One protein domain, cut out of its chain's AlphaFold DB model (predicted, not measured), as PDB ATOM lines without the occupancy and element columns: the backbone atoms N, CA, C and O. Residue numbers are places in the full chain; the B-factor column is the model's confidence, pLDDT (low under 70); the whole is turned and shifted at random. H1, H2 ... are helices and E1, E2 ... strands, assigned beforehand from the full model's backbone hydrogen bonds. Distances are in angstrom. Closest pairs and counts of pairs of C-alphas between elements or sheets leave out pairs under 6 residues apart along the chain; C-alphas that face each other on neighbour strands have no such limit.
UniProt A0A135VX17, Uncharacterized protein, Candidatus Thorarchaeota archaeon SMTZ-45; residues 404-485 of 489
ATOM      1  N   PHE A 404     -12.497  23.092  19.607       84.38
ATOM      2  CA  PHE A 404     -11.743  21.844  19.652       84.38
ATOM      3  C   PHE A 404     -10.297  22.080  19.191       84.38
ATOM      4  O   PHE A 404     -10.080  22.619  18.112       84.38
ATOM      5  N   ASP A 405      -9.311  21.653  19.990       85.44
ATOM      6  CA  ASP A 405      -7.889  21.680  19.601       85.44
ATOM      7  C   ASP A 405      -7.421  20.294  19.134       85.44
ATOM      8  O   ASP A 405      -6.967  20.110  18.004       85.44
ATOM      9  N   ARG A 406      -7.514  19.282  20.009       86.25
ATOM     10  CA  ARG A 406      -7.062  17.913  19.701       86.25
ATOM     11  C   ARG A 406      -7.596  16.874  20.679       86.25
ATOM     12  O   ARG A 406      -8.025  17.203  21.778       86.25
ATOM     13  N   ALA A 407      -7.465  15.592  20.336       86.88
ATOM     14  CA  ALA A 407      -7.617  14.491  21.290       86.88
ATOM     15  C   ALA A 407      -6.270  13.796  21.560       86.88
ATOM     16  O   ALA A 407      -5.447  13.622  20.657       86.88
ATOM     17  N   GLU A 408      -6.037  13.356  22.796       87.56
ATOM     18  CA  GLU A 408      -4.820  12.638  23.192       87.56
ATOM     19  C   GLU A 408      -5.086  11.520  24.206       87.56
ATOM     20  O   GLU A 408      -6.090  11.518  24.912       87.56
ATOM     21  N   ILE A 409      -4.162  10.558  24.310       82.81
ATOM     22  CA  ILE A 409      -4.218   9.514  25.342       82.81
ATOM     23  C   ILE A 409      -3.316   9.923  26.501       82.81
ATOM     24  O   ILE A 409      -2.102  10.021  26.332       82.81
ATOM     25  N   GLY A 410      -3.909  10.112  27.675       80.81
ATOM     26  CA  GLY A 410      -3.205  10.424  28.915       80.81
ATOM     27  C   GLY A 410      -3.248   9.297  29.933       80.81
ATOM     28  O   GLY A 410      -3.768   8.214  29.658       80.81
ATOM     29  N   GLN A 411      -2.716   9.591  31.117       74.38
ATOM     30  CA  GLN A 411      -2.930   8.803  32.325       74.38
ATOM     31  C   GLN A 411      -3.826   9.576  33.296       74.38
ATOM     32  O   GLN A 411      -3.618  10.773  33.491       74.38
ATOM     33  N   ASP A 412      -4.796   8.898  33.898       68.62
ATOM     34  CA  ASP A 412      -5.588   9.425  35.008       68.62
ATOM     35  C   ASP A 412      -4.861   9.292  36.359       68.62
ATOM     36  O   ASP A 412      -3.767   8.731  36.469       68.62
ATOM     37  N   SER A 413      -5.499   9.807  37.410       54.44
ATOM     38  CA  SER A 413      -4.999   9.831  38.789       54.44
ATOM     39  C   SER A 413      -4.812   8.450  39.431       54.44
ATOM     40  O   SER A 413      -4.114   8.343  40.438       54.44
ATOM     41  N   ILE A 414      -5.390   7.390  38.857       58.03
ATOM     42  CA  ILE A 414      -5.309   5.998  39.330       58.03
ATOM     43  C   ILE A 414      -4.293   5.204  38.472       58.03
ATOM     44  O   ILE A 414      -4.077   4.008  38.672       58.03
ATOM     45  N   GLY A 415      -3.603   5.872  37.537       59.75
ATOM     46  CA  GLY A 415      -2.602   5.275  36.651       59.75
ATOM     47  C   GLY A 415      -3.200   4.579  35.428       59.75
ATOM     48  O   GLY A 415      -2.474   3.888  34.704       59.75
ATOM     49  N   GLY A 416      -4.501   4.756  35.184       69.19
ATOM     50  CA  GLY A 416      -5.190   4.235  34.018       69.19
ATOM     51  C   GLY A 416      -4.994   5.103  32.767       69.19
ATOM     52  O   GLY A 416      -4.796   6.303  32.858       69.19
ATOM     53  N   ARG A 417      -5.009   4.521  31.564       76.50
ATOM     54  CA  ARG A 417      -4.968   5.218  30.275       76.50
ATOM     55  C   ARG A 417      -6.364   5.731  29.961       76.50
ATOM     56  O   ARG A 417      -7.299   4.944  30.018       76.50
ATOM     57  N   VAL A 418      -6.493   6.987  29.556       80.00
ATOM     58  CA  VAL A 418      -7.780   7.634  29.237       80.00
ATOM     59  C   VAL A 418      -7.618   8.491  27.982       80.00
ATOM     60  O   VAL A 418      -6.553   9.080  27.783       80.00
ATOM     61  N   ILE A 419      -8.635   8.547  27.116       82.31
ATOM     62  CA  ILE A 419      -8.689   9.536  26.031       82.31
ATOM     63  C   ILE A 419      -9.213  10.847  26.596       82.31
ATOM     64  O   ILE A 419     -10.276  10.889  27.216       82.31
ATOM     65  N   TYR A 420      -8.467  11.908  26.333       82.69
ATOM     66  CA  TYR A 420      -8.843  13.268  26.650       82.69
ATOM     67  C   TYR A 420      -9.087  14.054  25.370       82.69
ATOM     68  O   TYR A 420      -8.261  14.015  24.459       82.69
ATOM     69  N   VAL A 421     -10.187  14.795  25.335       84.00
ATOM     70  CA  VAL A 421     -10.436  15.859  24.366       84.00
ATOM     71  C   VAL A 421      -9.944  17.164  24.975       84.00
ATOM     72  O   VAL A 421     -10.274  17.491  26.113       84.00
ATOM     73  N   ILE A 422      -9.099  17.873  24.238       82.31
ATOM     74  CA  ILE A 422      -8.533  19.157  24.623       82.31
ATOM     75  C   ILE A 422      -9.319  20.253  23.909       82.31
ATOM     76  O   ILE A 422      -9.378  20.268  22.677       82.31
ATOM     77  N   LEU A 423      -9.920  21.142  24.696       82.88
ATOM     78  CA  LEU A 423     -10.716  22.278  24.237       82.88
ATOM     79  C   LEU A 423     -10.046  23.585  24.657       82.88
ATOM     80  O   LEU A 423      -9.420  23.635  25.717       82.88
ATOM     81  N   THR A 424     -10.206  24.636  23.859       76.06
ATOM     82  CA  THR A 424      -9.625  25.957  24.127       76.06
ATOM     83  C   THR A 424     -10.722  27.019  24.177       76.06
ATOM     84  O   THR A 424     -11.603  27.024  23.321       76.06
ATOM     85  N   SER A 425     -10.683  27.913  25.168       78.12
ATOM     86  CA  SER A 425     -11.576  29.081  25.262       78.12
ATOM     87  C   SER A 425     -10.827  30.292  25.793       78.12
ATOM     88  O   SER A 425     -10.271  30.207  26.882       78.12
ATOM     89  N   GLU A 426     -10.867  31.398  25.043       63.91
ATOM     90  CA  GLU A 426     -10.335  32.754  25.312       63.91
ATOM     91  C   GLU A 426      -8.859  32.895  25.739       63.91
ATOM     92  O   GLU A 426      -8.266  33.885  25.344       63.91
ATOM     93  N   ASP A 427      -8.271  31.945  26.475       61.03
ATOM     94  CA  ASP A 427      -6.835  31.700  26.732       61.03
ATOM     95  C   ASP A 427      -6.602  30.433  27.610       61.03
ATOM     96  O   ASP A 427      -5.474  30.123  28.004       61.03
ATOM     97  N   GLU A 428      -7.652  29.667  27.935       63.41
ATOM     98  CA  GLU A 428      -7.587  28.485  28.796       63.41
ATOM     99  C   GLU A 428      -7.709  27.182  27.999       63.41
ATOM    100  O   GLU A 428      -8.482  27.069  27.047       63.41
ATOM    101  N   THR A 429      -6.939  26.172  28.407       74.56
ATOM    102  CA  THR A 429      -6.973  24.825  27.829       74.56
ATOM    103  C   THR A 429      -7.648  23.860  28.799       74.56
ATOM    104  O   THR A 429      -7.131  23.576  29.882       74.56
ATOM    105  N   HIS A 430      -8.780  23.297  28.390       75.06
ATOM    106  CA  HIS A 430      -9.545  22.323  29.159       75.06
ATOM    107  C   HIS A 430      -9.268  20.915  28.648       75.06
ATOM    108  O   HIS A 430      -9.258  20.662  27.447       75.06
ATOM    109  N   ARG A 431      -9.060  19.970  29.564       78.19
ATOM    110  CA  ARG A 431      -8.751  18.576  29.238       78.19
ATOM    111  C   ARG A 431      -9.871  17.668  29.743       78.19
ATOM    112  O   ARG A 431      -9.919  17.351  30.929       78.19
ATOM    113  N   ILE A 432     -10.751  17.237  28.846       78.75
ATOM    114  CA  ILE A 432     -11.981  16.508  29.173       78.75
ATOM    115  C   ILE A 432     -11.804  15.006  28.918       78.75
ATOM    116  O   ILE A 432     -11.548  14.618  27.780       78.75
ATOM    117  N   PRO A 433     -11.916  14.134  29.934       79.69
ATOM    118  CA  PRO A 433     -11.879  12.691  29.724       79.69
ATOM    119  C   PRO A 433     -13.175  12.224  29.051       79.69
ATOM    120  O   PRO A 433     -14.257  12.416  29.596       79.69
ATOM    121  N   VAL A 434     -13.066  11.579  27.890       78.94
ATOM    122  CA  VAL A 434     -14.229  11.094  27.114       78.94
ATOM    123  C   VAL A 434     -14.350   9.569  27.104       78.94
ATOM    124  O   VAL A 434     -15.200   9.005  26.427       78.94
ATOM    125  N   THR A 435     -13.481   8.880  27.845       71.75
ATOM    126  CA  THR A 435     -13.513   7.423  28.014       71.75
ATOM    127  C   THR A 435     -13.200   7.048  29.456       71.75
ATOM    128  O   THR A 435     -12.371   7.700  30.089       71.75
ATOM    129  N   GLY A 436     -13.742   5.932  29.952       62.91
ATOM    130  CA  GLY A 436     -13.219   5.286  31.164       62.91
ATOM    131  C   GLY A 436     -11.775   4.773  31.004       62.91
ATOM    132  O   GLY A 436     -11.148   4.939  29.952       62.91
ATOM    133  N   HIS A 437     -11.243   4.109  32.039       60.78
ATOM    134  CA  HIS A 437      -9.915   3.488  32.004       60.78
ATOM    135  C   HIS A 437      -9.789   2.509  30.813       60.78
ATOM    136  O   HIS A 437     -10.320   1.397  30.825       60.78
ATOM    137  N   LEU A 438      -9.013   2.866  29.786       64.50
ATOM    138  CA  LEU A 438      -8.777   2.061  28.579       64.50
ATOM    139  C   LEU A 438      -8.134   0.691  28.877       64.50
ATOM    140  O   LEU A 438      -8.150  -0.204  28.027       64.50
ATOM    141  N   HIS A 439      -7.539   0.501  30.058       58.59
ATOM    142  CA  HIS A 439      -6.975  -0.793  30.462       58.59
ATOM    143  C   HIS A 439      -8.038  -1.873  30.627       58.59
ATOM    144  O   HIS A 439      -7.778  -3.029  30.279       58.59
ATOM    145  N   ASP A 440      -9.227  -1.499  31.092       57.25
ATOM    146  CA  ASP A 440     -10.321  -2.441  31.302       57.25
ATOM    147  C   ASP A 440     -10.937  -2.866  29.966       57.25
ATOM    148  O   ASP A 440     -11.270  -4.034  29.773       57.25
ATOM    149  N   ILE A 441     -10.926  -1.980  28.967       57.81
ATOM    150  CA  ILE A 441     -11.388  -2.262  27.598       57.81
ATOM    151  C   ILE A 441     -10.547  -3.367  26.934       57.81
ATOM    152  O   ILE A 441     -11.073  -4.228  26.227       57.81
ATOM    153  N   LYS A 442      -9.236  -3.426  27.215       55.38
ATOM    154  CA  LYS A 442      -8.391  -4.545  26.753       55.38
ATOM    155  C   LYS A 442      -8.745  -5.881  27.418       55.38
ATOM    156  O   LYS A 442      -8.483  -6.919  26.813       55.38
ATOM    157  N   ARG A 443      -9.309  -5.872  28.633       53.03
ATOM    158  CA  ARG A 443      -9.714  -7.074  29.385       53.03
ATOM    159  C   ARG A 443     -11.122  -7.561  29.031       53.03
ATOM    160  O   ARG A 443     -11.337  -8.768  29.021       53.03
ATOM    161  N   VAL A 444     -12.048  -6.650  28.733       53.31
ATOM    162  CA  VAL A 444     -13.475  -6.950  28.493       53.31
ATOM    163  C   VAL A 444     -13.770  -7.299  27.024       53.31
ATOM    164  O   VAL A 444     -14.716  -8.024  26.732       53.31
ATOM    165  N   GLY A 445     -12.908  -6.882  26.093       58.62
ATOM    166  CA  GLY A 445     -13.082  -7.115  24.660       58.62
ATOM    167  C   GLY A 445     -13.352  -5.815  23.906       58.62
ATOM    168  O   GLY A 445     -13.703  -4.796  24.485       58.62
ATOM    169  N   ARG A 446     -13.118  -5.840  22.588       64.44
ATOM    170  CA  ARG A 446     -13.238  -4.652  21.726       64.44
ATOM    171  C   ARG A 446     -14.665  -4.091  21.759       64.44
ATOM    172  O   ARG A 446     -15.596  -4.844  21.487       64.44
ATOM    173  N   ILE A 447     -14.789  -2.785  21.985       72.75
ATOM    174  CA  ILE A 447     -16.066  -2.056  21.981       72.75
ATOM    175  C   ILE A 447     -16.567  -1.881  20.538       72.75
ATOM    176  O   ILE A 447     -15.765  -1.804  19.592       72.75
ATOM    177  N   ASN A 448     -17.892  -1.866  20.363       80.06
ATOM    178  CA  ASN A 448     -18.528  -1.532  19.093       80.06
ATOM    179  C   ASN A 448     -18.287  -0.049  18.764       80.06
ATOM    180  O   ASN A 448     -18.449   0.823  19.612       80.06
ATOM    181  N   LYS A 449     -17.900   0.248  17.520       82.50
ATOM    182  CA  LYS A 449     -17.649   1.618  17.066       82.50
ATOM    183  C   LYS A 449     -18.853   2.534  17.309       82.50
ATOM    184  O   LYS A 449     -18.643   3.670  17.716       82.50
ATOM    185  N   ASP A 450     -20.069   2.058  17.063       81.00
ATOM    186  CA  ASP A 450     -21.264   2.903  17.139       81.00
ATOM    187  C   ASP A 450     -21.644   3.214  18.595       81.00
ATOM    188  O   ASP A 450     -21.999   4.346  18.908       81.00
ATOM    189  N   GLU A 451     -21.457   2.249  19.503       79.25
ATOM    190  CA  GLU A 451     -21.605   2.458  20.952       79.25
ATOM    191  C   GLU A 451     -20.584   3.481  21.461       79.25
ATOM    192  O   GLU A 451     -20.941   4.413  22.175       79.25
ATOM    193  N   PHE A 452     -19.327   3.361  21.021       83.12
ATOM    194  CA  PHE A 452     -18.268   4.302  21.382       83.12
ATOM    195  C   PHE A 452     -18.534   5.719  20.858       83.12
ATOM    196  O   PHE A 452     -18.316   6.689  21.574       83.12
ATOM    197  N   VAL A 453     -19.001   5.849  19.611       84.44
ATOM    198  CA  VAL A 453     -19.371   7.151  19.036       84.44
ATOM    199  C   VAL A 453     -20.507   7.777  19.833       84.44
ATOM    200  O   VAL A 453     -20.387   8.932  20.208       84.44
ATOM    201  N   SER A 454     -21.560   7.016  20.142       80.25
ATOM    202  CA  SER A 454     -22.693   7.528  20.917       80.25
ATOM    203  C   SER A 454     -22.281   8.006  22.311       80.25
ATOM    204  O   SER A 454     -22.783   9.026  22.770       80.25
ATOM    205  N   GLU A 455     -21.377   7.287  22.980       79.06
ATOM    206  CA  GLU A 455     -20.891   7.655  24.314       79.06
ATOM    207  C   GLU A 455     -20.044   8.935  24.271       79.06
ATOM    208  O   GLU A 455     -20.281   9.861  25.044       79.06
ATOM    209  N   VAL A 456     -19.104   9.029  23.324       81.06
ATOM    210  CA  VAL A 456     -18.266  10.226  23.158       81.06
ATOM    211  C   VAL A 456     -19.104  11.431  22.727       81.06
ATOM    212  O   VAL A 456     -18.921  12.510  23.279       81.06
ATOM    213  N   SER A 457     -20.040  11.258  21.788       81.38
ATOM    214  CA  SER A 457     -20.961  12.319  21.360       81.38
ATOM    215  C   SER A 457     -21.800  12.828  22.525       81.38
ATOM    216  O   SER A 457     -21.821  14.029  22.749       81.38
ATOM    217  N   SER A 458     -22.390  11.939  23.332       76.12
ATOM    218  CA  SER A 458     -23.189  12.343  24.496       76.12
ATOM    219  C   SER A 458     -22.389  13.181  25.498       76.12
ATOM    220  O   SER A 458     -22.931  14.131  26.046       76.12
ATOM    221  N   ILE A 459     -21.113  12.856  25.733       75.00
ATOM    222  CA  ILE A 459     -20.251  13.618  26.655       75.00
ATOM    223  C   ILE A 459     -19.889  14.991  26.072       75.00
ATOM    224  O   ILE A 459     -19.734  15.958  26.813       75.00
ATOM    225  N   LEU A 460     -19.701  15.079  24.754       77.19
ATOM    226  CA  LEU A 460     -19.250  16.297  24.081       77.19
ATOM    227  C   LEU A 460     -20.399  17.244  23.694       77.19
ATOM    228  O   LEU A 460     -20.181  18.452  23.639       77.19
ATOM    229  N   GLU A 461     -21.610  16.732  23.462       76.19
ATOM    230  CA  GLU A 461     -22.822  17.528  23.195       76.19
ATOM    231  C   GLU A 461     -23.169  18.455  24.369       76.19
ATOM    232  O   GLU A 461     -23.678  19.557  24.171       76.19
ATOM    233  N   GLU A 462     -22.811  18.060  25.593       69.56
ATOM    234  CA  GLU A 462     -22.969  18.879  26.800       69.56
ATOM    235  C   GLU A 462     -21.993  20.080  26.847       69.56
ATOM    236  O   GLU A 462     -22.174  20.996  27.651       69.56
ATOM    237  N   LEU A 463     -20.976  20.133  25.970       65.62
ATOM    238  CA  LEU A 463     -19.853  21.080  26.053       65.62
ATOM    239  C   LEU A 463     -19.974  22.333  25.174       65.62
ATOM    240  O   LEU A 463     -18.974  23.002  24.949       65.62
ATOM    241  N   ASN A 464     -21.167  22.694  24.694       70.50
ATOM    242  CA  ASN A 464     -21.405  23.915  23.895       70.50
ATOM    243  C   ASN A 464     -20.435  24.093  22.699       70.50
ATOM    244  O   ASN A 464     -20.053  25.215  22.352       70.50
ATOM    245  N   LEU A 465     -20.018  22.976  22.096       75.25
ATOM    246  CA  LEU A 465     -19.211  22.936  20.878       75.25
ATOM    247  C   LEU A 465     -20.081  23.277  19.661       75.25
ATOM    248  O   LEU A 465     -21.276  22.986  19.642       75.25
ATOM    249  N   SER A 466     -19.477  23.845  18.615       81.25
ATOM    250  CA  SER A 466     -20.124  23.879  17.301       81.25
ATOM    251  C   SER A 466     -20.294  22.456  16.757       81.25
ATOM    252  O   SER A 466     -19.470  21.583  17.039       81.25
ATOM    253  N   ASP A 467     -21.316  22.226  15.927       81.38
ATOM    254  CA  ASP A 467     -21.552  20.919  15.289       81.38
ATOM    255  C   ASP A 467     -20.311  20.410  14.525       81.38
ATOM    256  O   ASP A 467     -20.032  19.211  14.497       81.38
ATOM    257  N   GLU A 468     -19.536  21.328  13.935       83.31
ATOM    258  CA  GLU A 468     -18.288  21.027  13.225       83.31
ATOM    259  C   GLU A 468     -17.188  20.534  14.179       83.31
ATOM    260  O   GLU A 468     -16.596  19.478  13.940       83.31
ATOM    261  N   ASN A 469     -16.975  21.232  15.300       84.75
ATOM    262  CA  ASN A 469     -15.984  20.851  16.311       84.75
ATOM    263  C   ASN A 469     -16.373  19.560  17.043       84.75
ATOM    264  O   ASN A 469     -15.507  18.754  17.387       84.75
ATOM    265  N   LEU A 470     -17.669  19.345  17.271       85.81
ATOM    266  CA  LEU A 470     -18.196  18.113  17.849       85.81
ATOM    267  C   LEU A 470     -17.890  16.910  16.944       85.81
ATOM    268  O   LEU A 470     -17.328  15.912  17.403       85.81
ATOM    269  N   ASP A 471     -18.211  17.010  15.651       87.19
ATOM    270  CA  ASP A 471     -17.950  15.945  14.677       87.19
ATOM    271  C   ASP A 471     -16.439  15.688  14.510       87.19
ATOM    272  O   ASP A 471     -15.999  14.535  14.426       87.19
ATOM    273  N   GLU A 472     -15.613  16.738  14.528       88.56
ATOM    274  CA  GLU A 472     -14.154  16.609  14.485       88.56
ATOM    275  C   GLU A 472     -13.590  15.893  15.724       88.56
ATOM    276  O   GLU A 472     -12.832  14.922  15.591       88.56
ATOM    277  N   ALA A 473     -14.021  16.285  16.924       86.75
ATOM    278  CA  ALA A 473     -13.588  15.677  18.179       86.75
ATOM    279  C   ALA A 473     -13.959  14.187  18.268       86.75
ATOM    280  O   ALA A 473     -13.136  13.345  18.655       86.75
ATOM    281  N   VAL A 474     -15.181  13.830  17.856       89.25
ATOM    282  CA  VAL A 474     -15.649  12.436  17.806       89.25
ATOM    283  C   VAL A 474     -14.823  11.625  16.803       89.25
ATOM    284  O   VAL A 474     -14.351  10.525  17.125       89.25
ATOM    285  N   LYS A 475     -14.581  12.159  15.595       90.31
ATOM    286  CA  LYS A 475     -13.740  11.502  14.576       90.31
ATOM    287  C   LYS A 475     -12.330  11.242  15.089       90.31
ATOM    288  O   LYS A 475     -11.794  10.150  14.862       90.31
ATOM    289  N   GLU A 476     -11.745  12.205  15.789       89.25
ATOM    290  CA  GLU A 476     -10.383  12.101  16.297       89.25
ATOM    291  C   GLU A 476     -10.269  11.063  17.425       89.25
ATOM    292  O   GLU A 476      -9.373  10.210  17.405       89.25
ATOM    293  N   CYS A 477     -11.248  11.012  18.332       86.12
ATOM    294  CA  CYS A 477     -11.357   9.960  19.348       86.12
ATOM    295  C   CYS A 477     -11.466   8.558  18.723       86.12
ATOM    296  O   CYS A 477     -10.745   7.628  19.109       86.12
ATOM    297  N   VAL A 478     -12.308   8.397  17.695       87.38
ATOM    298  CA  VAL A 478     -12.435   7.133  16.949       87.38
ATOM    299  C   VAL A 478     -11.117   6.767  16.261       87.38
ATOM    300  O   VAL A 478     -10.718   5.596  16.259       87.38
ATOM    301  N   ARG A 479     -10.413   7.743  15.678       87.56
ATOM    302  CA  ARG A 479      -9.110   7.540  15.026       87.56
ATOM    303  C   ARG A 479      -8.068   7.015  16.018       87.56
ATOM    304  O   ARG A 479      -7.370   6.044  15.702       87.56
ATOM    305  N   LEU A 480      -8.004   7.588  17.220       87.56
ATOM    306  CA  LEU A 480      -7.117   7.138  18.299       87.56
ATOM    307  C   LEU A 480      -7.455   5.716  18.770       87.56
ATOM    308  O   LEU A 480      -6.561   4.869  18.858       87.56
ATOM    309  N   MET A 481      -8.737   5.404  18.967       82.19
ATOM    310  CA  MET A 481      -9.180   4.054  19.346       82.19
ATOM    311  C   MET A 481      -8.856   2.994  18.283       82.19
ATOM    312  O   MET A 481      -8.463   1.868  18.617       82.19
ATOM    313  N   LYS A 482      -8.963   3.340  16.991       83.56
ATOM    314  CA  LYS A 482      -8.538   2.462  15.882       83.56
ATOM    315  C   LYS A 482      -7.031   2.233  15.891       83.56
ATOM    316  O   LYS A 482      -6.598   1.091  15.717       83.56
ATOM    317  N   ARG A 483      -6.238   3.287  16.116       84.19
ATOM    318  CA  ARG A 483      -4.770   3.204  16.201       84.19
ATOM    319  C   ARG A 483      -4.323   2.252  17.314       84.19
ATOM    320  O   ARG A 483      -3.417   1.451  17.100       84.19
ATOM    321  N   GLU A 484      -5.007   2.273  18.453       77.44
ATOM    322  CA  GLU A 484      -4.743   1.392  19.601       77.44
ATOM    323  C   GLU A 484      -5.353  -0.019  19.470       77.44
ATOM    324  O   GLU A 484      -5.144  -0.869  20.338       77.44
ATOM    325  N   ARG A 485      -6.073  -0.301  18.373       76.88
ATOM    326  CA  ARG A 485      -6.769  -1.576  18.098       76.88
ATOM    327  C   ARG A 485      -7.833  -1.944  19.148       76.88
ATOM    328  O   ARG A 485      -8.071  -3.133  19.386       76.88
TER     329      ARG A 485
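What this domain is: This is residues 404 to 485 of the 489 residues of an uncharacterized protein of Candidatus Thorarchaeota archaeon SMTZ-45 (UniProt A0A135VX17). A strongly twisted sheet of three strands is covered on one face by the long helix H3, which folds back from H2 as a helical hairpin. The short helix H1 sits near one end of E2, where it only grazes the sheet. The printed part has 82 residues, in the order E1 E2 E3 H1 H2 H3; the antiparallel sheet runs E1 E2 E3, a meander, each strand the antiparallel neighbour of the one before. The class is mixed, helices and strands; the whole is compact, with a radius of gyration of the C-alphas of 12.5 A and spans of 40 by 28 by 20 A.

Where its parts are: Find C-alpha 404 at (-11.743, 21.844, 19.652); there E1, residues 404 to 411, begins, and it bends by 51 degrees at residue 408. E2, residues 417 to 425, runs 25.3 A, and E3 takes residues 428 to 433. Then come H1, residues 438 to 444, H2, residues 449 to 461, and H3, residues 467 to 483, 24.4 A long and ending at C-alpha 483, (-4.770, 3.204, 16.201).

How they stand to each other: In the hairpin E1 and E2, look for N 408 and O 420, 2.9 A apart; in the hairpin E2 and E3, for N 423 and O 430, 2.9 A. H3 is on the sheet at a height of 8.9 A, over E1 and, only just, with 3 C-alphas, over E2; its closest C-alphas to E1 are Asn 469 and Phe 404, 5.5 A. H2 touches H3 at a steep tilt of 40 degrees, opposite ways, closest at the C-alphas of Val 456 and Val 474, 6.4 A. H1 and H3 are apart. Every O i to N i+4 pair is within hydrogen-bond range in H2 and H3, and 2 of 3 in H1.

The domain as a whole: The C-alphas of Glu 426 and Arg 443 are the two farthest apart, 40.0 A. The printed part has no cut, and its five links are tight. Look for pLDDT under 70 at residues 412 to 416, 426 to 428, 436 to 446 and 462 to 463.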